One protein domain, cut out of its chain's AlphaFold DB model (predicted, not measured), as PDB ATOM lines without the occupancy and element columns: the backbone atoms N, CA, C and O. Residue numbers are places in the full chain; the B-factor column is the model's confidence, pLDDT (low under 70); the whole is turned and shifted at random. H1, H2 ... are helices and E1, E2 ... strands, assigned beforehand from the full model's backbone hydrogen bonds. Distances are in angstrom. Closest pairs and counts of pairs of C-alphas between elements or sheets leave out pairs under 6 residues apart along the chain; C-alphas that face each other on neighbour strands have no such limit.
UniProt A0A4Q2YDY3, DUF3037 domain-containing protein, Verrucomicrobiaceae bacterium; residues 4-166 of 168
ATOM      1  N   ALA A   4     241.502 277.644 178.956       88.38
ATOM      2  CA  ALA A   4     241.189 276.679 177.907       88.38
ATOM      3  C   ALA A   4     242.278 275.606 177.815       88.38
ATOM      4  O   ALA A   4     243.463 275.914 177.682       88.38
ATOM      5  N   TRP A   5     241.853 274.347 177.861       90.12
ATOM      6  CA  TRP A   5     242.731 273.191 177.832       90.12
ATOM      7  C   TRP A   5     242.415 272.301 176.650       90.12
ATOM      8  O   TRP A   5     241.281 271.844 176.508       90.12
ATOM      9  N   HIS A   6     243.431 272.005 175.853       91.44
ATOM     10  CA  HIS A   6     243.369 270.943 174.864       91.44
ATOM     11  C   HIS A   6     243.627 269.627 175.581       91.44
ATOM     12  O   HIS A   6     244.547 269.543 176.390       91.44
ATOM     13  N   PHE A   7     242.820 268.606 175.324       93.44
ATOM     14  CA  PHE A   7     242.974 267.302 175.952       93.44
ATOM     15  C   PHE A   7     242.864 266.180 174.929       93.44
ATOM     16  O   PHE A   7     242.176 266.318 173.919       93.44
ATOM     17  N   ALA A   8     243.520 265.063 175.224       93.62
ATOM     18  CA  ALA A   8     243.359 263.783 174.541       93.62
ATOM     19  C   ALA A   8     243.267 262.663 175.578       93.62
ATOM     20  O   ALA A   8     243.888 262.744 176.644       93.62
ATOM     21  N   THR A   9     242.534 261.597 175.272       94.19
ATOM     22  CA  THR A   9     242.614 260.365 176.065       94.19
ATOM     23  C   THR A   9     243.813 259.543 175.624       94.19
ATOM     24  O   THR A   9     244.223 259.583 174.466       94.19
ATOM     25  N   ILE A  10     244.378 258.789 176.557       94.38
ATOM     26  CA  ILE A  10     245.431 257.816 176.285       94.38
ATOM     27  C   ILE A  10     244.761 256.450 176.280       94.38
ATOM     28  O   ILE A  10     244.209 256.032 177.301       94.38
ATOM     29  N   ALA A  11     244.793 255.775 175.142       92.19
ATOM     30  CA  ALA A  11     244.263 254.439 174.950       92.19
ATOM     31  C   ALA A  11     245.392 253.418 174.912       92.19
ATOM     32  O   ALA A  11     246.430 253.672 174.306       92.19
ATOM     33  N   PHE A  12     245.172 252.266 175.534       92.88
ATOM     34  CA  PHE A  12     245.996 251.082 175.365       92.88
ATOM     35  C   PHE A  12     245.342 250.164 174.326       92.88
ATOM     36  O   PHE A  12     244.173 249.808 174.477       92.88
ATOM     37  N   GLN A  13     246.097 249.821 173.285       92.06
ATOM     38  CA  GLN A  13     245.678 249.033 172.128       92.06
ATOM     39  C   GLN A  13     246.750 247.963 171.840       92.06
ATOM     40  O   GLN A  13     247.691 248.222 171.085       92.06
ATOM     41  N   PRO A  14     246.656 246.778 172.469       90.00
ATOM     42  CA  PRO A  14     247.644 245.714 172.299       90.00
ATOM     43  C   PRO A  14     247.545 245.000 170.945       90.00
ATOM     44  O   PRO A  14     248.551 244.492 170.456       90.00
ATOM     45  N   TYR A  15     246.358 244.996 170.332       87.88
ATOM     46  CA  TYR A  15     246.073 244.315 169.068       87.88
ATOM     47  C   TYR A  15     245.631 245.345 168.014       87.88
ATOM     48  O   TYR A  15     244.439 245.632 167.884       87.88
ATOM     49  N   PRO A  16     246.572 245.973 167.282       76.62
ATOM     50  CA  PRO A  16     246.252 247.063 166.362       76.62
ATOM     51  C   PRO A  16     245.301 246.642 165.235       76.62
ATOM     52  O   PRO A  16     244.435 247.429 164.865       76.62
ATOM     53  N   ASP A  17     245.412 245.400 164.762       80.81
ATOM     54  CA  ASP A  17     244.610 244.870 163.652       80.81
ATOM     55  C   ASP A  17     243.137 244.648 164.021       80.81
ATOM     56  O   ASP A  17     242.269 244.651 163.151       80.81
ATOM     57  N   VAL A  18     242.850 244.470 165.314       82.88
ATOM     58  CA  VAL A  18     241.497 244.200 165.826       82.88
ATOM     59  C   VAL A  18     240.754 245.503 166.133       82.88
ATOM     60  O   VAL A  18     239.532 245.536 166.173       82.88
ATOM     61  N   GLY A  19     241.480 246.605 166.335       78.94
ATOM     62  CA  GLY A  19     240.883 247.902 166.658       78.94
ATOM     63  C   GLY A  19     240.398 248.041 168.106       78.94
ATOM     64  O   GLY A  19     240.025 249.142 168.496       78.94
ATOM     65  N   GLU A  20     240.456 246.983 168.917       85.12
ATOM     66  CA  GLU A  20     240.076 247.006 170.331       85.12
ATOM     67  C   GLU A  20     241.033 247.846 171.181       85.12
ATOM     68  O   GLU A  20     242.256 247.704 171.119       85.12
ATOM     69  N   PHE A  21     240.476 248.694 172.045       89.88
ATOM     70  CA  PHE A  21     241.268 249.534 172.931       89.88
ATOM     71  C   PHE A  21     240.533 249.863 174.227       89.88
ATOM     72  O   PHE A  21     239.307 249.854 174.308       89.88
ATOM     73  N   VAL A  22     241.303 250.244 175.245       90.25
ATOM     74  CA  VAL A  22     240.762 250.760 176.503       90.25
ATOM     75  C   VAL A  22     241.446 252.066 176.870       90.25
ATOM     76  O   VAL A  22     242.670 252.177 176.850       90.25
ATOM     77  N   ASN A  23     240.665 253.080 177.241       92.19
ATOM     78  CA  ASN A  23     241.230 254.311 177.786       92.19
ATOM     79  C   ASN A  23     241.876 254.031 179.148       92.19
ATOM     80  O   ASN A  23     241.227 253.534 180.072       92.19
ATOM     81  N   VAL A  24     243.144 254.405 179.278       93.31
ATOM     82  CA  VAL A  24     243.973 254.223 180.476       93.31
ATOM     83  C   VAL A  24     244.500 255.533 181.029       93.31
ATOM     84  O   VAL A  24     245.150 255.540 182.065       93.31
ATOM     85  N   GLY A  25     244.232 256.658 180.379       94.25
ATOM     86  CA  GLY A  25     244.693 257.943 180.872       94.25
ATOM     87  C   GLY A  25     244.157 259.123 180.090       94.25
ATOM     88  O   GLY A  25     243.322 258.985 179.195       94.25
ATOM     89  N   ALA A  26     244.659 260.294 180.450       95.44
ATOM     90  CA  ALA A  26     244.400 261.547 179.770       95.44
ATOM     91  C   ALA A  26     245.654 262.424 179.782       95.44
ATOM     92  O   ALA A  26     246.403 262.434 180.758       95.44
ATOM     93  N   LEU A  27     245.836 263.173 178.701       94.31
ATOM     94  CA  LEU A  27     246.825 264.228 178.536       94.31
ATOM     95  C   LEU A  27     246.081 265.545 178.336       94.31
ATOM     96  O   LEU A  27     245.058 265.581 177.651       94.31
ATOM     97  N   ALA A  28     246.609 266.623 178.896       92.56
ATOM     98  CA  ALA A  28     246.080 267.957 178.739       92.56
ATOM     99  C   ALA A  28     247.189 268.990 178.563       92.56
ATOM    100  O   ALA A  28     248.252 268.865 179.160       92.56
ATOM    101  N   VAL A  29     246.913 270.025 177.774       88.12
ATOM    102  CA  VAL A  29     247.798 271.164 177.539       88.12
ATOM    103  C   VAL A  29     246.978 272.449 177.638       88.12
ATOM    104  O   VAL A  29     246.034 272.653 176.870       88.12
ATOM    105  N   ALA A  30     247.325 273.323 178.578       85.94
ATOM    106  CA  ALA A  30     246.865 274.703 178.583       85.94
ATOM    107  C   ALA A  30     247.700 275.491 177.581       85.94
ATOM    108  O   ALA A  30     248.906 275.657 177.756       85.94
ATOM    109  N   ILE A  31     247.041 275.980 176.536       69.31
ATOM    110  CA  ILE A  31     247.680 276.727 175.453       69.31
ATOM    111  C   ILE A  31     248.295 278.051 175.921       69.31
ATOM    112  O   ILE A  31     249.478 278.263 175.649       69.31
ATOM    113  N   PRO A  32     247.562 278.939 176.623       65.50
ATOM    114  CA  PRO A  32     248.157 280.189 177.068       65.50
ATOM    115  C   PRO A  32     249.191 279.943 178.172       65.50
ATOM    116  O   PRO A  32     250.281 280.489 178.131       65.50
ATOM    117  N   ASP A  33     248.914 279.047 179.113       68.50
ATOM    118  CA  ASP A  33     249.773 278.886 180.291       68.50
ATOM    119  C   ASP A  33     250.956 277.929 180.063       68.50
ATOM    120  O   ASP A  33     251.732 277.691 180.986       68.50
ATOM    121  N   ARG A  34     251.085 277.360 178.849       72.75
ATOM    122  CA  ARG A  34     252.074 276.328 178.477       72.75
ATOM    123  C   ARG A  34     252.217 275.243 179.538       72.75
ATOM    124  O   ARG A  34     253.312 274.865 179.940       72.75
ATOM    125  N   LEU A  35     251.076 274.758 180.001       82.25
ATOM    126  CA  LEU A  35     251.023 273.790 181.080       82.25
ATOM    127  C   LEU A  35     250.512 272.470 180.527       82.25
ATOM    128  O   LEU A  35     249.323 272.316 180.259       82.25
ATOM    129  N   LEU A  36     251.418 271.525 180.344       88.06
ATOM    130  CA  LEU A  36     251.128 270.122 180.140       88.06
ATOM    131  C   LEU A  36     250.860 269.459 181.489       88.06
ATOM    132  O   LEU A  36     251.543 269.701 182.483       88.06
ATOM    133  N   ALA A  37     249.841 268.614 181.515       92.00
ATOM    134  CA  ALA A  37     249.532 267.753 182.639       92.00
ATOM    135  C   ALA A  37     248.974 266.433 182.115       92.00
ATOM    136  O   ALA A  37     248.262 266.404 181.111       92.00
ATOM    137  N   TYR A  38     249.241 265.338 182.811       95.50
ATOM    138  CA  TYR A  38     248.698 264.038 182.444       95.50
ATOM    139  C   TYR A  38     248.219 263.265 183.667       95.50
ATOM    140  O   TYR A  38     248.524 263.584 184.816       95.50
ATOM    141  N   ARG A  39     247.419 262.234 183.409       95.69
ATOM    142  CA  ARG A  39     247.013 261.254 184.410       95.69
ATOM    143  C   ARG A  39     246.892 259.888 183.766       95.69
ATOM    144  O   ARG A  39     246.133 259.723 182.814       95.69
ATOM    145  N   LEU A  40     247.583 258.910 184.336       94.44
ATOM    146  CA  LEU A  40     247.439 257.504 183.982       94.44
ATOM    147  C   LEU A  40     246.618 256.765 185.037       94.44
ATOM    148  O   LEU A  40     246.544 257.157 186.203       94.44
ATOM    149  N   LEU A  41     246.010 255.665 184.616       91.69
ATOM    150  CA  LEU A  41     245.412 254.682 185.493       91.69
ATOM    151  C   LEU A  41     246.502 254.168 186.446       91.69
ATOM    152  O   LEU A  41     247.588 253.791 185.989       91.69
ATOM    153  N   PRO A  42     246.245 254.154 187.762       86.75
ATOM    154  CA  PRO A  42     247.241 253.715 188.725       86.75
ATOM    155  C   PRO A  42     247.599 252.245 188.495       86.75
ATOM    156  O   PRO A  42     246.755 251.452 188.080       86.75
ATOM    157  N   ALA A  43     248.828 251.862 188.852       78.00
ATOM    158  CA  ALA A  43     249.326 250.484 188.741       78.00
ATOM    159  C   ALA A  43     248.391 249.440 189.379       78.00
ATOM    160  O   ALA A  43     248.266 248.325 188.893       78.00
ATOM    161  N   LYS A  44     247.711 249.814 190.469       77.69
ATOM    162  CA  LYS A  44     246.756 248.953 191.185       77.69
ATOM    163  C   LYS A  44     245.392 248.837 190.490       77.69
ATOM    164  O   LYS A  44     244.597 247.980 190.848       77.69
ATOM    165  N   GLY A  45     245.105 249.708 189.526       75.31
ATOM    166  CA  GLY A  45     243.853 249.741 188.772       75.31
ATOM    167  C   GLY A  45     243.861 248.873 187.515       75.31
ATOM    168  O   GLY A  45     242.889 248.913 186.772       75.31
ATOM    169  N   THR A  46     244.923 248.108 187.250       80.06
ATOM    170  CA  THR A  46     245.133 247.373 185.987       80.06
ATOM    171  C   THR A  46     244.269 246.128 185.820       80.06
ATOM    172  O   THR A  46     244.184 245.608 184.712       80.06
ATOM    173  N   ALA A  47     243.552 245.696 186.862       83.25
ATOM    174  CA  ALA A  47     242.623 244.566 186.795       83.25
ATOM    175  C   ALA A  47     241.597 244.703 185.654       83.25
ATOM    176  O   ALA A  47     241.272 243.725 184.992       83.25
ATOM    177  N   ARG A  48     241.143 245.928 185.361       82.12
ATOM    178  CA  ARG A  48     240.237 246.202 184.230       82.12
ATOM    179  C   ARG A  48     240.865 245.960 182.858       82.12
ATOM    180  O   ARG A  48     240.145 245.688 181.912       82.12
ATOM    181  N   ILE A  49     242.185 246.119 182.744       87.56
ATOM    182  CA  ILE A  49     242.910 245.920 181.486       87.56
ATOM    183  C   ILE A  49     242.944 244.428 181.195       87.56
ATOM    184  O   ILE A  49     242.577 244.023 180.104       87.56
ATOM    185  N   HIS A  50     243.265 243.623 182.206       82.94
ATOM    186  CA  HIS A  50     243.209 242.167 182.111       82.94
ATOM    187  C   HIS A  50     241.776 241.646 181.919       82.94
ATOM    188  O   HIS A  50     241.561 240.677 181.206       82.94
ATOM    189  N   ALA A  51     240.770 242.275 182.533       85.25
ATOM    190  CA  ALA A  51     239.374 241.895 182.302       85.25
ATOM    191  C   ALA A  51     238.923 242.154 180.853       85.25
ATOM    192  O   ALA A  51     238.096 241.410 180.340       85.25
ATOM    193  N   PHE A  52     239.456 243.200 180.214       85.94
ATOM    194  CA  PHE A  52     239.155 243.544 178.824       85.94
ATOM    195  C   PHE A  52     240.019 242.761 177.822       85.94
ATOM    196  O   PHE A  52     239.533 242.398 176.761       85.94
ATOM    197  N   PHE A  53     241.262 242.433 178.187       89.88
ATOM    198  CA  PHE A  53     242.187 241.620 177.393       89.88
ATOM    199  C   PHE A  53     242.667 240.392 178.194       89.88
ATOM    200  O   PHE A  53     243.791 240.400 178.701       89.88
ATOM    201  N   PRO A  54     241.843 239.336 178.340       87.19
ATOM    202  CA  PRO A  54     242.178 238.177 179.176       87.19
ATOM    203  C   PRO A  54     243.401 237.383 178.705       87.19
ATOM    204  O   PRO A  54     244.048 236.719 179.510       87.19
ATOM    205  N   GLU A  55     243.709 237.437 177.409       88.88
ATOM    206  CA  GLU A  55     244.832 236.715 176.795       88.88
ATOM    207  C   GLU A  55     246.148 237.508 176.830       88.88
ATOM    208  O   GLU A  55     247.203 236.993 176.457       88.88
ATOM    209  N   LEU A  56     246.107 238.768 177.269       90.31
ATOM    210  CA  LEU A  56     247.276 239.632 177.313       90.31
ATOM    211  C   LEU A  56     248.130 239.330 178.546       90.31
ATOM    212  O   LEU A  56     247.653 239.421 179.678       90.31
ATOM    213  N   ASP A  57     249.427 239.107 178.334       90.44
ATOM    214  CA  ASP A  57     250.395 239.075 179.431       90.44
ATOM    215  C   ASP A  57     250.401 240.434 180.174       90.44
ATOM    216  O   ASP A  57     250.738 241.467 179.574       90.44
ATOM    217  N   PRO A  58     250.073 240.472 181.484       87.88
ATOM    218  CA  PRO A  58     250.094 241.699 182.278       87.88
ATOM    219  C   PRO A  58     251.424 242.463 182.219       87.88
ATOM    220  O   PRO A  58     251.432 243.691 182.367       87.88
ATOM    221  N   ALA A  59     252.544 241.765 181.999       90.62
ATOM    222  CA  ALA A  59     253.862 242.372 181.877       90.62
ATOM    223  C   ALA A  59     253.953 243.328 180.678       90.62
ATOM    224  O   ALA A  59     254.563 244.390 180.809       90.62
ATOM    225  N   ILE A  60     253.280 243.023 179.561       91.38
ATOM    226  CA  ILE A  60     253.270 243.864 178.352       91.38
ATOM    227  C   ILE A  60     252.675 245.237 178.666       91.38
ATOM    228  O   ILE A  60     253.261 246.274 178.340       91.38
ATOM    229  N   TYR A  61     251.524 245.257 179.345       91.50
ATOM    230  CA  TYR A  61     250.912 246.514 179.768       91.50
ATOM    231  C   TYR A  61     251.808 247.262 180.757       91.50
ATOM    232  O   TYR A  61     251.988 248.470 180.625       91.50
ATOM    233  N   MET A  62     252.365 246.567 181.753       91.31
ATOM    234  CA  MET A  62     253.156 247.208 182.804       91.31
ATOM    235  C   MET A  62     254.446 247.825 182.263       91.31
ATOM    236  O   MET A  62     254.723 248.990 182.546       91.31
ATOM    237  N   GLU A  63     255.200 247.096 181.444       91.94
ATOM    238  CA  GLU A  63     256.413 247.609 180.805       91.94
ATOM    239  C   GLU A  63     256.095 248.773 179.864       91.94
ATOM    240  O   GLU A  63     256.731 249.831 179.928       91.94
ATOM    241  N   GLY A  64     255.065 248.616 179.029       91.94
ATOM    242  CA  GLY A  64     254.602 249.678 178.150       91.94
ATOM    243  C   GLY A  64     254.192 250.932 178.927       91.94
ATOM    244  O   GLY A  64     254.587 252.041 178.561       91.94
ATOM    245  N   ARG A  65     253.457 250.766 180.033       92.88
ATOM    246  CA  ARG A  65     253.045 251.861 180.917       92.88
ATOM    247  C   ARG A  65     254.253 252.572 181.517       92.88
ATOM    248  O   ARG A  65     254.245 253.795 181.538       92.88
ATOM    249  N   HIS A  66     255.277 251.847 181.967       92.12
ATOM    250  CA  HIS A  66     256.498 252.462 182.499       92.12
ATOM    251  C   HIS A  66     257.223 253.311 181.449       92.12
ATOM    252  O   HIS A  66     257.626 254.436 181.740       92.12
ATOM    253  N   ARG A  67     257.350 252.810 180.214       91.31
ATOM    254  CA  ARG A  67     257.964 253.570 179.111       91.31
ATOM    255  C   ARG A  67     257.142 254.807 178.746       91.31
ATOM    256  O   ARG A  67     257.715 255.874 178.544       91.31
ATOM    257  N   LEU A  68     255.818 254.665 178.685       91.81
ATOM    258  CA  LEU A  68     254.900 255.774 178.434       91.81
ATOM    259  C   LEU A  68     254.985 256.830 179.541       91.81
ATOM    260  O   LEU A  68     255.073 258.012 179.239       91.81
ATOM    261  N   GLU A  69     254.950 256.417 180.806       93.19
ATOM    262  CA  GLU A  69     255.019 257.320 181.959       93.19
ATOM    263  C   GLU A  69     256.327 258.115 181.952       93.19
ATOM    264  O   GLU A  69     256.280 259.331 182.077       93.19
ATOM    265  N   ALA A  70     257.463 257.468 181.672       90.75
ATOM    266  CA  ALA A  70     258.749 258.148 181.541       90.75
ATOM    267  C   ALA A  70     258.791 259.146 180.366       90.75
ATOM    268  O   ALA A  70     259.437 260.187 180.460       90.75
ATOM    269  N   GLU A  71     258.134 258.844 179.241       89.25
ATOM    270  CA  GLU A  71     258.016 259.788 178.122       89.25
ATOM    271  C   GLU A  71     257.104 260.968 178.478       89.25
ATOM    272  O   GLU A  71     257.456 262.111 178.207       89.25
ATOM    273  N   LEU A  72     255.960 260.720 179.119       90.75
ATOM    274  CA  LEU A  72     255.043 261.773 179.557       90.75
ATOM    275  C   LEU A  72     255.673 262.677 180.616       90.75
ATOM    276  O   LEU A  72     255.477 263.884 180.549       90.75
ATOM    277  N   GLU A  73     256.455 262.119 181.538       89.62
ATOM    278  CA  GLU A  73     257.212 262.877 182.534       89.62
ATOM    279  C   GLU A  73     258.264 263.761 181.859       89.62
ATOM    280  O   GLU A  73     258.305 264.962 182.116       89.62
ATOM    281  N   ARG A  74     259.037 263.223 180.902       83.81
ATOM    282  CA  ARG A  74     259.964 264.034 180.091       83.81
ATOM    283  C   ARG A  74     259.249 265.129 179.309       83.81
ATOM    284  O   ARG A  74     259.778 266.229 179.188       83.81
ATOM    285  N   LEU A  75     258.072 264.848 178.751       83.44
ATOM    286  CA  LEU A  75     257.274 265.827 178.015       83.44
ATOM    287  C   LEU A  75     256.675 266.888 178.939       83.44
ATOM    288  O   LEU A  75     256.644 268.052 178.558       83.44
ATOM    289  N   GLU A  76     256.221 266.518 180.134       85.06
ATOM    290  CA  GLU A  76     255.757 267.457 181.155       85.06
ATOM    291  C   GLU A  76     256.912 268.322 181.642       85.06
ATOM    292  O   GLU A  76     256.747 269.529 181.741       85.06
ATOM    293  N   GLU A  77     258.095 267.750 181.869       80.69
ATOM    294  CA  GLU A  77     259.290 268.514 182.211       80.69
ATOM    295  C   GLU A  77     259.679 269.444 181.060       80.69
ATOM    296  O   GLU A  77     259.919 270.627 181.266       80.69
ATOM    297  N   THR A  78     259.651 268.952 179.821       75.88
ATOM    298  CA  THR A  78     259.957 269.748 178.634       75.88
ATOM    299  C   THR A  78     258.935 270.879 178.488       75.88
ATOM    300  O   THR A  78     259.293 272.039 178.526       75.88
ATOM    301  N   VAL A  79     257.638 270.635 178.392       76.69
ATOM    302  CA  VAL A  79     256.665 271.732 178.220       76.69
ATOM    303  C   VAL A  79     256.607 272.641 179.465       76.69
ATOM    304  O   VAL A  79     256.555 273.862 179.339       76.69
ATOM    305  N   ASN A  80     256.732 272.020 180.638       80.31
ATOM    306  CA  ASN A  80     256.871 272.556 181.996       80.31
ATOM    307  C   ASN A  80     257.976 273.592 182.189       80.31
ATOM    308  O   ASN A  80     257.825 274.606 182.880       80.31
ATOM    309  N   HIS A  81     259.145 273.238 181.661       66.62
ATOM    310  CA  HIS A  81     260.431 273.804 182.047       66.62
ATOM    311  C   HIS A  81     261.333 274.158 180.857       66.62
ATOM    312  O   HIS A  81     262.368 274.786 181.074       66.62
ATOM    313  N   THR A  82     260.952 273.841 179.615       52.16
ATOM    314  CA  THR A  82     261.665 274.264 178.396       52.16
ATOM    315  C   THR A  82     261.405 275.730 178.136       52.16
ATOM    316  O   THR A  82     260.259 276.142 177.974       52.16
ATOM    317  N   LEU A  83     262.397 276.580 177.925       45.19
ATOM    318  CA  LEU A  83     263.824 276.689 178.265       45.19
ATOM    319  C   LEU A  83     264.182 277.948 177.460       45.19
ATOM    320  O   LEU A  83     263.793 278.049 176.293       45.19
ATOM    321  N   ASP A  84     264.906 278.900 178.041       43.97
ATOM    322  CA  ASP A  84     265.623 279.899 177.247       43.97
ATOM    323  C   ASP A  84     266.521 279.164 176.246       43.97
ATOM    324  O   ASP A  84     267.612 278.707 176.584       43.97
ATOM    325  N   MET A  85     266.077 279.036 174.996       43.06
ATOM    326  CA  MET A  85     266.910 278.503 173.914       43.06
ATOM    327  C   MET A  85     268.032 279.482 173.521       43.06
ATOM    328  O   MET A  85     268.853 279.158 172.671       43.06
ATOM    329  N   ASN A  86     268.115 280.647 174.177       40.34
ATOM    330  CA  ASN A  86     269.179 281.630 174.031       40.34
ATOM    331  C   ASN A  86     269.749 282.010 175.411       40.34
ATOM    332  O   ASN A  86     269.236 282.918 176.044       40.34
ATOM    333  N   LEU A  87     270.839 281.346 175.818       43.25
ATOM    334  CA  LEU A  87     271.840 281.789 176.809       43.25
ATOM    335  C   LEU A  87     271.333 282.141 178.236       43.25
ATOM    336  O   LEU A  87     270.614 283.101 178.454       43.25
ATOM    337  N   ASN A  88     271.877 281.445 179.243       40.84
ATOM    338  CA  ASN A  88     271.747 281.721 180.687       40.84
ATOM    339  C   ASN A  88     270.370 281.500 181.338       40.84
ATOM    340  O   ASN A  88     269.688 282.445 181.701       40.84
ATOM    341  N   ARG A  89     270.084 280.234 181.678       43.38
ATOM    342  CA  ARG A  89     269.383 279.788 182.903       43.38
ATOM    343  C   ARG A  89     268.401 280.812 183.508       43.38
ATOM    344  O   ARG A  89     268.594 281.209 184.658       43.38
ATOM    345  N   HIS A  90     267.357 281.236 182.798       42.22
ATOM    346  CA  HIS A  90     266.210 281.885 183.426       42.22
ATOM    347  C   HIS A  90     265.019 280.935 183.330       42.22
ATOM    348  O   HIS A  90     264.437 280.636 182.294       42.22
ATOM    349  N   ARG A  91     264.694 280.368 184.489       46.34
ATOM    350  CA  ARG A  91     263.432 279.680 184.723       46.34
ATOM    351  C   ARG A  91     262.338 280.698 184.407       46.34
ATOM    352  O   ARG A  91     262.323 281.735 185.068       46.34
ATOM    353  N   ILE A  92     261.458 280.437 183.433       49.19
ATOM    354  CA  ILE A  92     260.291 281.304 183.217       49.19
ATOM    355  C   ILE A  92     259.528 281.337 184.551       49.19
ATOM    356  O   ILE A  92     259.117 280.276 185.036       49.19
ATOM    357  N   PRO A  93     259.405 282.501 185.217       44.41
ATOM    358  CA  PRO A  93     258.671 282.585 186.467       44.41
ATOM    359  C   PRO A  93     257.220 282.181 186.214       44.41
ATOM    360  O   PRO A  93     256.599 282.649 185.257       44.41
ATOM    361  N   ALA A  94     256.676 281.316 187.072       46.69
ATOM    362  CA  ALA A  94     255.267 280.947 187.016       46.69
ATOM    363  C   ALA A  94     254.404 282.223 186.999       46.69
ATOM    364  O   ALA A  94     254.533 283.064 187.889       46.69
ATOM    365  N   GLY A  95     253.554 282.375 185.978       45.66
ATOM    366  CA  GLY A  95     252.679 283.539 185.818       45.66
ATOM    367  C   GLY A  95     253.143 284.603 184.817       45.66
ATOM    368  O   GLY A  95     252.454 285.614 184.680       45.66
ATOM    369  N   GLN A  96     254.254 284.410 184.093       45.69
ATOM    370  CA  GLN A  96     254.492 285.217 182.891       45.69
ATOM    371  C   GLN A  96     253.578 284.757 181.746       45.69
ATOM    372  O   GLN A  96     253.480 283.553 181.501       45.69
ATOM    373  N   PRO A  97     252.909 285.693 181.042       44.62
ATOM    374  CA  PRO A  97     252.106 285.345 179.886       44.62
ATOM    375  C   PRO A  97     253.005 284.713 178.815       44.62
ATOM    376  O   PRO A  97     254.171 285.104 178.682       44.62
ATOM    377  N   PRO A  98     252.481 283.756 178.038       50.12
ATOM    378  CA  PRO A  98     253.213 283.205 176.910       50.12
ATOM    379  C   PRO A  98     253.602 284.365 175.993       50.12
ATOM    380  O   PRO A  98     252.848 285.331 175.835       50.12
ATOM    381  N   LEU A  99     254.785 284.276 175.393       44.97
ATOM    382  CA  LEU A  99     255.225 285.248 174.399       44.97
ATOM    383  C   LEU A  99     254.100 285.483 173.351       44.97
ATOM    384  O   LEU A  99     253.398 284.536 172.969       44.97
ATOM    385  N   PRO A 100     253.880 286.726 172.884       38.44
ATOM    386  CA  PRO A 100     252.889 287.006 171.847       38.44
ATOM    387  C   PRO A 100     253.217 286.234 170.559       38.44
ATOM    388  O   PRO A 100     254.344 286.300 170.079       38.44
ATOM    389  N   GLY A 101     252.243 285.503 170.004       45.72
ATOM    390  CA  GLY A 101     252.393 284.712 168.766       45.72
ATOM    391  C   GLY A 101     252.322 283.188 168.940       45.72
ATOM    392  O   GLY A 101     252.156 282.467 167.963       45.72
ATOM    393  N   PHE A 102     252.344 282.685 170.176       50.25
ATOM    394  CA  PHE A 102     252.486 281.248 170.456       50.25
ATOM    395  C   PHE A 102     251.185 280.430 170.509       50.25
ATOM    396  O   PHE A 102     251.238 279.213 170.684       50.25
ATOM    397  N   ALA A 103     250.009 281.045 170.339       49.53
ATOM    398  CA  ALA A 103     248.741 280.306 170.337       49.53
ATOM    399  C   ALA A 103     248.698 279.230 169.230       49.53
ATOM    400  O   ALA A 103     248.242 278.114 169.478       49.53
ATOM    401  N   GLY A 104     249.251 279.532 168.046       52.28
ATOM    402  CA  GLY A 104     249.386 278.558 166.955       52.28
ATOM    403  C   GLY A 104     250.395 277.447 167.259       52.28
ATOM    404  O   GLY A 104     250.186 276.297 166.882       52.28
ATOM    405  N   GLU A 105     251.457 277.750 168.007       59.28
ATOM    406  CA  GLU A 105     252.479 276.767 168.379       59.28
ATOM    407  C   GLU A 105     251.980 275.752 169.401       59.28
ATOM    408  O   GLU A 105     252.387 274.598 169.359       59.28
ATOM    409  N   ALA A 106     251.070 276.137 170.293       60.78
ATOM    410  CA  ALA A 106     250.521 275.214 171.278       60.78
ATOM    411  C   ALA A 106     249.529 274.212 170.662       60.78
ATOM    412  O   ALA A 106     249.504 273.045 171.054       60.78
ATOM    413  N   GLU A 107     248.743 274.631 169.665       66.56
ATOM    414  CA  GLU A 107     247.914 273.704 168.890       66.56
ATOM    415  C   GLU A 107     248.793 272.749 168.070       66.56
ATOM    416  O   GLU A 107     248.546 271.542 168.052       66.56
ATOM    417  N   LEU A 108     249.858 273.263 167.442       70.62
ATOM    418  CA  LEU A 108     250.850 272.447 166.737       70.62
ATOM    419  C   LEU A 108     251.596 271.497 167.680       70.62
ATOM    420  O   LEU A 108     251.812 270.338 167.324       70.62
ATOM    421  N   LEU A 109     251.929 271.940 168.893       72.75
ATOM    422  CA  LEU A 109     252.512 271.118 169.948       72.75
ATOM    423  C   LEU A 109     251.545 269.998 170.320       72.75
ATOM    424  O   LEU A 109     251.912 268.833 170.233       72.75
ATOM    425  N   PHE A 110     250.290 270.310 170.648       78.81
ATOM    426  CA  PHE A 110     249.287 269.296 170.971       78.81
ATOM    427  C   PHE A 110     249.065 268.312 169.810       78.81
ATOM    428  O   PHE A 110     249.000 267.101 170.030       78.81
ATOM    429  N   LYS A 111     249.009 268.797 168.564       80.00
ATOM    430  CA  LYS A 111     248.931 267.944 167.367       80.00
ATOM    431  C   LYS A 111     250.153 267.035 167.235       80.00
ATOM    432  O   LYS A 111     249.977 265.855 166.962       80.00
ATOM    433  N   SER A 112     251.356 267.547 167.485       79.12
ATOM    434  CA  SER A 112     252.614 266.787 167.403       79.12
ATOM    435  C   SER A 112     252.754 265.756 168.529       79.12
ATOM    436  O   SER A 112     253.207 264.632 168.302       79.12
ATOM    437  N   LEU A 113     252.324 266.110 169.744       77.06
ATOM    438  CA  LEU A 113     252.306 265.224 170.911       77.06
ATOM    439  C   LEU A 113     251.295 264.091 170.737       77.06
ATOM    440  O   LEU A 113     251.570 262.955 171.106       77.06
ATOM    441  N   THR A 114     250.139 264.400 170.149       80.19
ATOM    442  CA  THR A 114     249.036 263.446 169.968       80.19
ATOM    443  C   THR A 114     248.970 262.852 168.563       80.19
ATOM    444  O   THR A 114     247.956 262.247 168.196       80.19
ATOM    445  N   ALA A 115     250.009 263.047 167.750       76.81
ATOM    446  CA  ALA A 115     250.094 262.460 166.424       76.81
ATOM    447  C   ALA A 115     250.076 260.924 166.535       76.81
ATOM    448  O   ALA A 115     250.611 260.382 167.508       76.81
ATOM    449  N   PRO A 116     249.472 260.207 165.571       71.19
ATOM    450  CA  PRO A 116     249.551 258.755 165.535       71.19
ATOM    451  C   PRO A 116     251.016 258.301 165.540       71.19
ATOM    452  O   PRO A 116     251.816 258.770 164.734       71.19
ATOM    453  N   ARG A 117     251.364 257.402 166.461       71.25
ATOM    454  CA  ARG A 117     252.669 256.735 166.522       71.25
ATOM    455  C   ARG A 117     252.436 255.231 166.555       71.25
ATOM    456  O   ARG A 117     251.419 254.786 167.094       71.25
ATOM    457  N   ASP A 118     253.365 254.469 165.992       63.41
ATOM    458  CA  ASP A 118     253.352 253.014 166.121       63.41
ATOM    459  C   ASP A 118     253.754 252.648 167.551       63.41
ATOM    460  O   ASP A 118     254.871 252.905 167.997       63.41
ATOM    461  N   GLY A 119     252.796 252.118 168.308       82.44
ATOM    462  CA  GLY A 119     252.981 251.758 169.704       82.44
ATOM    463  C   GLY A 119     251.702 251.225 170.337       82.44
ATOM    464  O   GLY A 119     250.604 251.408 169.815       82.44
ATOM    465  N   LEU A 120     251.858 250.586 171.498       90.31
ATOM    466  CA  LEU A 120     250.751 250.024 172.283       90.31
ATOM    467  C   LEU A 120     249.830 251.095 172.879       90.31
ATOM    468  O   LEU A 120     248.747 250.777 173.361       90.31
ATOM    469  N   PHE A 121     250.272 252.355 172.891       91.75
ATOM    470  CA  PHE A 121     249.494 253.476 173.395       91.75
ATOM    471  C   PHE A 121     249.232 254.481 172.289       91.75
ATOM    472  O   PHE A 121     250.145 254.878 171.563       91.75
ATOM    473  N   ARG A 122     247.983 254.929 172.201       90.62
ATOM    474  CA  ARG A 122     247.531 255.915 171.222       90.62
ATOM    475  C   ARG A 122     246.755 257.030 171.897       90.62
ATOM    476  O   ARG A 122     246.193 256.856 172.976       90.62
ATOM    477  N   PHE A 123     246.701 258.177 171.232       90.38
ATOM    478  CA  PHE A 123     245.896 259.305 171.678       90.38
ATOM    479  C   PHE A 123     244.559 259.323 170.939       90.38
ATOM    480  O   PHE A 123     244.523 259.484 169.720       90.38
ATOM    481  N   HIS A 124     243.470 259.183 171.688       86.62
ATOM    482  CA  HIS A 124     242.095 259.211 171.185       86.62
ATOM    483  C   HIS A 124     241.351 260.431 171.743       86.62
ATOM    484  O   HIS A 124     241.970 261.286 172.379       86.62
ATOM    485  N   ALA A 125     240.044 260.519 171.445       82.56
ATOM    486  CA  ALA A 125     239.078 261.497 171.961       82.56
ATOM    487  C   ALA A 125     239.719 262.848 172.324       82.56
ATOM    488  O   ALA A 125     240.065 263.107 173.481       82.56
ATOM    489  N   LYS A 126     239.915 263.684 171.303       89.38
ATOM    490  CA  LYS A 126     240.590 264.980 171.417       89.38
ATOM    491  C   LYS A 126     239.564 266.097 171.527       89.38
ATOM    492  O   LYS A 126     238.535 266.028 170.865       89.38
ATOM    493  N   GLY A 127     239.847 267.128 172.314       89.62
ATOM    494  CA  GLY A 127     238.939 268.263 172.448       89.62
ATOM    495  C   GLY A 127     239.519 269.440 173.208       89.62
ATOM    496  O   GLY A 127     240.657 269.400 173.671       89.62
ATOM    497  N   VAL A 128     238.695 270.476 173.368       89.94
ATOM    498  CA  VAL A 128     239.002 271.655 174.182       89.94
ATOM    499  C   VAL A 128     237.990 271.769 175.315       89.94
ATOM    500  O   VAL A 128     236.794 271.554 175.119       89.94
ATOM    501  N   ARG A 129     238.451 272.097 176.523       90.38
ATOM    502  CA  ARG A 129     237.585 272.302 177.685       90.38
ATOM    503  C   ARG A 129     238.075 273.452 178.554       90.38
ATOM    504  O   ARG A 129     239.263 273.574 178.831       90.38
ATOM    505  N   LEU A 130     237.135 274.263 179.034       91.62
ATOM    506  CA  LEU A 130     237.409 275.289 180.036       91.62
ATOM    507  C   LEU A 130     237.469 274.662 181.430       91.62
ATOM    508  O   LEU A 130     236.536 273.973 181.848       91.62
ATOM    509  N   ALA A 131     238.548 274.924 182.159       91.50
ATOM    510  CA  ALA A 131     238.709 274.466 183.531       91.50
ATOM    511  C   ALA A 131     239.538 275.462 184.356       91.50
ATOM    512  O   ALA A 131     240.443 276.103 183.820       91.50
ATOM    513  N   PRO A 132     239.256 275.589 185.664       89.69
ATOM    514  CA  PRO A 132     239.984 276.508 186.537       89.69
ATOM    515  C   PRO A 132     241.376 275.994 186.938       89.69
ATOM    516  O   PRO A 132     242.183 276.774 187.425       89.69
ATOM    517  N   SER A 133     241.651 274.694 186.781       89.31
ATOM    518  CA  SER A 133     242.954 274.091 187.086       89.31
ATOM    519  C   SER A 133     243.160 272.782 186.319       89.31
ATOM    520  O   SER A 133     242.189 272.181 185.836       89.31
ATOM    521  N   LYS A 134     244.415 272.312 186.247       90.44
ATOM    522  CA  LYS A 134     244.759 271.020 185.629       90.44
ATOM    523  C   LYS A 134     244.098 269.845 186.344       90.44
ATOM    524  O   LYS A 134     243.631 268.918 185.693       90.44
ATOM    525  N   GLU A 135     243.982 269.902 187.668       93.50
ATOM    526  CA  GLU A 135     243.374 268.847 188.481       93.50
ATOM    527  C   GLU A 135     241.891 268.702 188.142       93.50
ATOM    528  O   GLU A 135     241.432 267.601 187.851       93.50
ATOM    529  N   LYS A 136     241.152 269.821 188.087       94.00
ATOM    530  CA  LYS A 136     239.722 269.816 187.743       94.00
ATOM    531  C   LYS A 136     239.464 269.361 186.312       94.00
ATOM    532  O   LYS A 136     238.471 268.676 186.063       94.00
ATOM    533  N   LEU A 137     240.339 269.729 185.379       94.06
ATOM    534  CA  LEU A 137     240.264 269.228 184.015       94.06
ATOM    535  C   LEU A 137     240.496 267.716 183.965       94.06
ATOM    536  O   LEU A 137     239.663 266.993 183.416       94.06
ATOM    537  N   LEU A 138     241.620 267.249 184.514       94.81
ATOM    538  CA  LEU A 138     241.994 265.839 184.480       94.81
ATOM    539  C   LEU A 138     240.948 264.989 185.197       94.81
ATOM    540  O   LEU A 138     240.589 263.947 184.673       94.81
ATOM    541  N   ASP A 139     240.379 265.446 186.316       94.69
ATOM    542  CA  ASP A 139     239.248 264.778 186.971       94.69
ATOM    543  C   ASP A 139     238.060 264.610 186.019       94.69
ATOM    544  O   ASP A 139     237.509 263.516 185.902       94.69
ATOM    545  N   ALA A 140     237.665 265.672 185.310       92.25
ATOM    546  CA  ALA A 140     236.523 265.630 184.400       92.25
ATOM    547  C   ALA A 140     236.759 264.682 183.212       92.25
ATOM    548  O   ALA A 140     235.906 263.841 182.917       92.25
ATOM    549  N   VAL A 141     237.913 264.798 182.547       93.00
ATOM    550  CA  VAL A 141     238.271 263.965 181.385       93.00
ATOM    551  C   VAL A 141     238.461 262.510 181.815       93.00
ATOM    552  O   VAL A 141     237.877 261.604 181.221       93.00
ATOM    553  N   PHE A 142     239.208 262.273 182.892       92.00
ATOM    554  CA  PHE A 142     239.498 260.931 183.387       92.00
ATOM    555  C   PHE A 142     238.227 260.220 183.870       92.00
ATOM    556  O   PHE A 142     237.991 259.069 183.511       92.00
ATOM    557  N   ASN A 143     237.340 260.895 184.605       90.75
ATOM    558  CA  ASN A 143     236.091 260.271 185.045       90.75
ATOM    559  C   ASN A 143     235.156 259.943 183.873       90.75
ATOM    560  O   ASN A 143     234.527 258.883 183.866       90.75
ATOM    561  N   ARG A 144     235.075 260.821 182.864       88.88
ATOM    562  CA  ARG A 144     234.225 260.605 181.684       88.88
ATOM    563  C   ARG A 144     234.742 259.477 180.799       88.88
ATOM    564  O   ARG A 144     233.954 258.624 180.412       88.88
ATOM    565  N   TYR A 145     236.031 259.479 180.477       88.31
ATOM    566  CA  TYR A 145     236.567 258.614 179.426       88.31
ATOM    567  C   TYR A 145     237.357 257.421 179.938       88.31
ATOM    568  O   TYR A 145     237.456 256.430 179.227       88.31
ATOM    569  N   VAL A 146     237.919 257.487 181.145       85.81
ATOM    570  CA  VAL A 146     238.673 256.374 181.729       85.81
ATOM    571  C   VAL A 146     237.768 255.604 182.676       85.81
ATOM    572  O   VAL A 146     237.589 254.408 182.481       85.81
ATOM    573  N   VAL A 147     237.156 256.251 183.671       83.25
ATOM    574  CA  VAL A 147     236.346 255.553 184.688       83.25
ATOM    575  C   VAL A 147     235.021 255.043 184.115       83.25
ATOM    576  O   VAL A 147     234.738 253.858 184.240       83.25
ATOM    577  N   ARG A 148     234.223 255.897 183.455       68.12
ATOM    578  CA  ARG A 148     232.917 255.476 182.906       68.12
ATOM    579  C   ARG A 148     233.026 254.556 181.689       68.12
ATOM    580  O   ARG A 148     232.235 253.628 181.590       68.12
ATOM    581  N   ALA A 149     234.006 254.754 180.804       57.75
ATOM    582  CA  ALA A 149     234.167 253.882 179.632       57.75
ATOM    583  C   ALA A 149     234.550 252.436 180.001       57.75
ATOM    584  O   ALA A 149     234.348 251.530 179.205       57.75
ATOM    585  N   ALA A 150     235.060 252.206 181.217       50.06
ATOM    586  CA  ALA A 150     235.345 250.870 181.742       50.06
ATOM    587  C   ALA A 150     234.085 250.025 182.008       50.06
ATOM    588  O   ALA A 150     234.210 248.844 182.315       50.06
ATOM    589  N   ALA A 151     232.895 250.634 181.976       41.28
ATOM    590  CA  ALA A 151     231.659 250.027 182.453       41.28
ATOM    591  C   ALA A 151     230.829 249.300 181.372       41.28
ATOM    592  O   ALA A 151     229.692 248.936 181.659       41.28
ATOM    593  N   GLY A 152     231.348 249.042 180.164       40.25
ATOM    594  CA  GLY A 152     230.656 248.133 179.242       40.25
ATOM    595  C   GLY A 152     231.245 248.011 177.826       40.25
ATOM    596  O   GLY A 152     231.848 248.967 177.340       40.25
ATOM    597  N   PRO A 153     231.034 246.860 177.152       40.22
ATOM    598  CA  PRO A 153     231.603 246.522 175.839       40.22
ATOM    599  C   PRO A 153     230.975 247.236 174.620       40.22
ATOM    600  O   PRO A 153     231.392 246.972 173.503       40.22
ATOM    601  N   ASN A 154     230.020 248.160 174.795       40.47
ATOM    602  CA  ASN A 154     229.251 248.761 173.683       40.47
ATOM    603  C   ASN A 154     229.535 250.259 173.433       40.47
ATOM    604  O   ASN A 154     228.676 250.978 172.928       40.47
ATOM    605  N   ASN A 155     230.713 250.771 173.791       49.69
ATOM    606  CA  ASN A 155     230.987 252.216 173.732       49.69
ATOM    607  C   ASN A 155     231.610 252.712 172.413       49.69
ATOM    608  O   ASN A 155     232.026 253.866 172.347       49.69
ATOM    609  N   GLU A 156     231.662 251.899 171.357       48.66
ATOM    610  CA  GLU A 156     232.227 252.316 170.063       48.66
ATOM    611  C   GLU A 156     231.447 253.495 169.451       48.66
ATOM    612  O   GLU A 156     232.048 254.511 169.090       48.66
ATOM    613  N   GLU A 157     230.110 253.435 169.439       40.84
ATOM    614  CA  GLU A 157     229.262 254.498 168.875       40.84
ATOM    615  C   GLU A 157     229.306 255.807 169.682       40.84
ATOM    616  O   GLU A 157     229.361 256.888 169.090       40.84
ATOM    617  N   GLU A 158     229.349 255.760 171.021       44.38
ATOM    618  CA  GLU A 158     229.445 256.979 171.851       44.38
ATOM    619  C   GLU A 158     230.834 257.638 171.703       44.38
ATOM    620  O   GLU A 158     230.960 258.869 171.695       44.38
ATOM    621  N   MET A 159     231.888 256.837 171.508       44.91
ATOM    622  CA  MET A 159     233.253 257.329 171.303       44.91
ATOM    623  C   MET A 159     233.468 257.934 169.906       44.91
ATOM    624  O   MET A 159     234.101 258.987 169.801       44.91
ATOM    625  N   LEU A 160     232.896 257.330 168.857       44.12
ATOM    626  CA  LEU A 160     232.907 257.848 167.478       44.12
ATOM    627  C   LEU A 160     232.021 259.099 167.309       44.12
ATOM    628  O   LEU A 160     232.411 260.058 166.637       44.12
ATOM    629  N   SER A 161     230.867 259.131 167.982       39.28
ATOM    630  CA  SER A 161     229.936 260.270 167.998       39.28
ATOM    631  C   SER A 161     230.571 261.534 168.593       39.28
ATOM    632  O   SER A 161     230.487 262.624 168.020       39.28
ATOM    633  N   THR A 162     231.304 261.395 169.703       42.78
ATOM    634  CA  THR A 162     231.893 262.555 170.392       42.78
ATOM    635  C   THR A 162     233.126 263.116 169.664       42.78
ATOM    636  O   THR A 162     233.379 264.318 169.732       42.78
ATOM    637  N   ALA A 163     233.876 262.282 168.931       36.28
ATOM    638  CA  ALA A 163     234.993 262.735 168.093       36.28
ATOM    639  C   ALA A 163     234.518 263.577 166.891       36.28
ATOM    640  O   ALA A 163     235.185 264.538 166.504       36.28
ATOM    641  N   SER A 164     233.337 263.264 166.351       36.50
ATOM    642  CA  SER A 164     232.726 264.035 165.258       36.50
ATOM    643  C   SER A 164     232.153 265.376 165.736       36.50
ATOM    644  O   SER A 164     232.218 266.365 165.012       36.50
ATOM    645  N   ALA A 165     231.668 265.455 166.981       33.94
ATOM    646  CA  ALA A 165     231.072 266.670 167.550       33.94
ATOM    647  C   ALA A 165     232.078 267.784 167.918       33.94
ATOM    648  O   ALA A 165     231.666 268.893 168.245       33.94
ATOM    649  N   LEU A 166     233.387 267.509 167.878       34.06
ATOM    650  CA  LEU A 166     234.456 268.484 168.155       34.06
ATOM    651  C   LEU A 166     235.176 268.967 166.883       34.06
ATOM    652  O   LEU A 166     236.164 269.690 166.978       34.06
TER     653      LEU A 166
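Overview. This is residues 4 to 166 of the 168 residues of the protein "DUF3037 domain-containing protein" of Verrucomicrobiaceae bacterium (UniProt A0A4Q2YDY3). A twisted sheet of four strands curls round helix H4 on one face, while the long H2 and the shorter H3 cover the other face, making three layers, helices on both faces of a sheet. H1 and H5 only graze the sheet, and residues 85 to 90 of the loop between H2 and H3 stick out. The 163 printed residues run E1 E2 E3 H1 H2 H3 E4 H4 H5, mixed in class; the sheet's order is E3 E2 E1 E4, antiparallel. The whole is compact, with a radius of gyration of the C-alphas of 16.8 A, and elongated, spanning 52 by 34 by 26 A.

Along the chain. Find C-alpha 4 at (241.189, 276.679, 177.907); there E1, residues 4 to 12, begins and runs 26.2 A. E2, residues 22 to 30, and E3, residues 35 to 40, follow in a meander, each strand the antiparallel neighbour of the one before. E4, residues 121 to 131, bends by 69 degrees at residue 128. H2, residues 58 to 81, runs 33.7 A, and H4, residues 134 to 151, 24.9 A. H1 is residues 47 to 52, H3 103 to 113, and H5 156 to 164, ending at (232.726, 264.035, 165.258).

Arrangement. Look for N 28 and O 37, 2.8 A, between E2 and E3; N 8 and O 27, 2.9 A, between E1 and E2; N 7 and O 127, 2.8 A, between E1 and E4. H2 runs along the strands at a height over the sheet of 9.1 A; its closest C-alphas to E3 are Glu 76 and Leu 36, 5.4 A. H3 is on the same face, 9.6 A in height over the sheet. H4 is on the opposite face, its Val 146 and Asn 23 of E2 the closest C-alphas, 5.1 A. Every O i to N i+4 pair is within hydrogen-bond range in H1, H2 and H5, against 6 of 7 in H3 and 9 of 14 in H4.

Size, cuts and confidence. The printed part has no cut, and its farthest C-alphas, Asn 88 and Asn 154, are 54.2 A apart. The link from H2 to H3 is long, 21 residues. pLDDT is under 70 at residues 31 to 33, 81 to 107, 118 and 148 to 166.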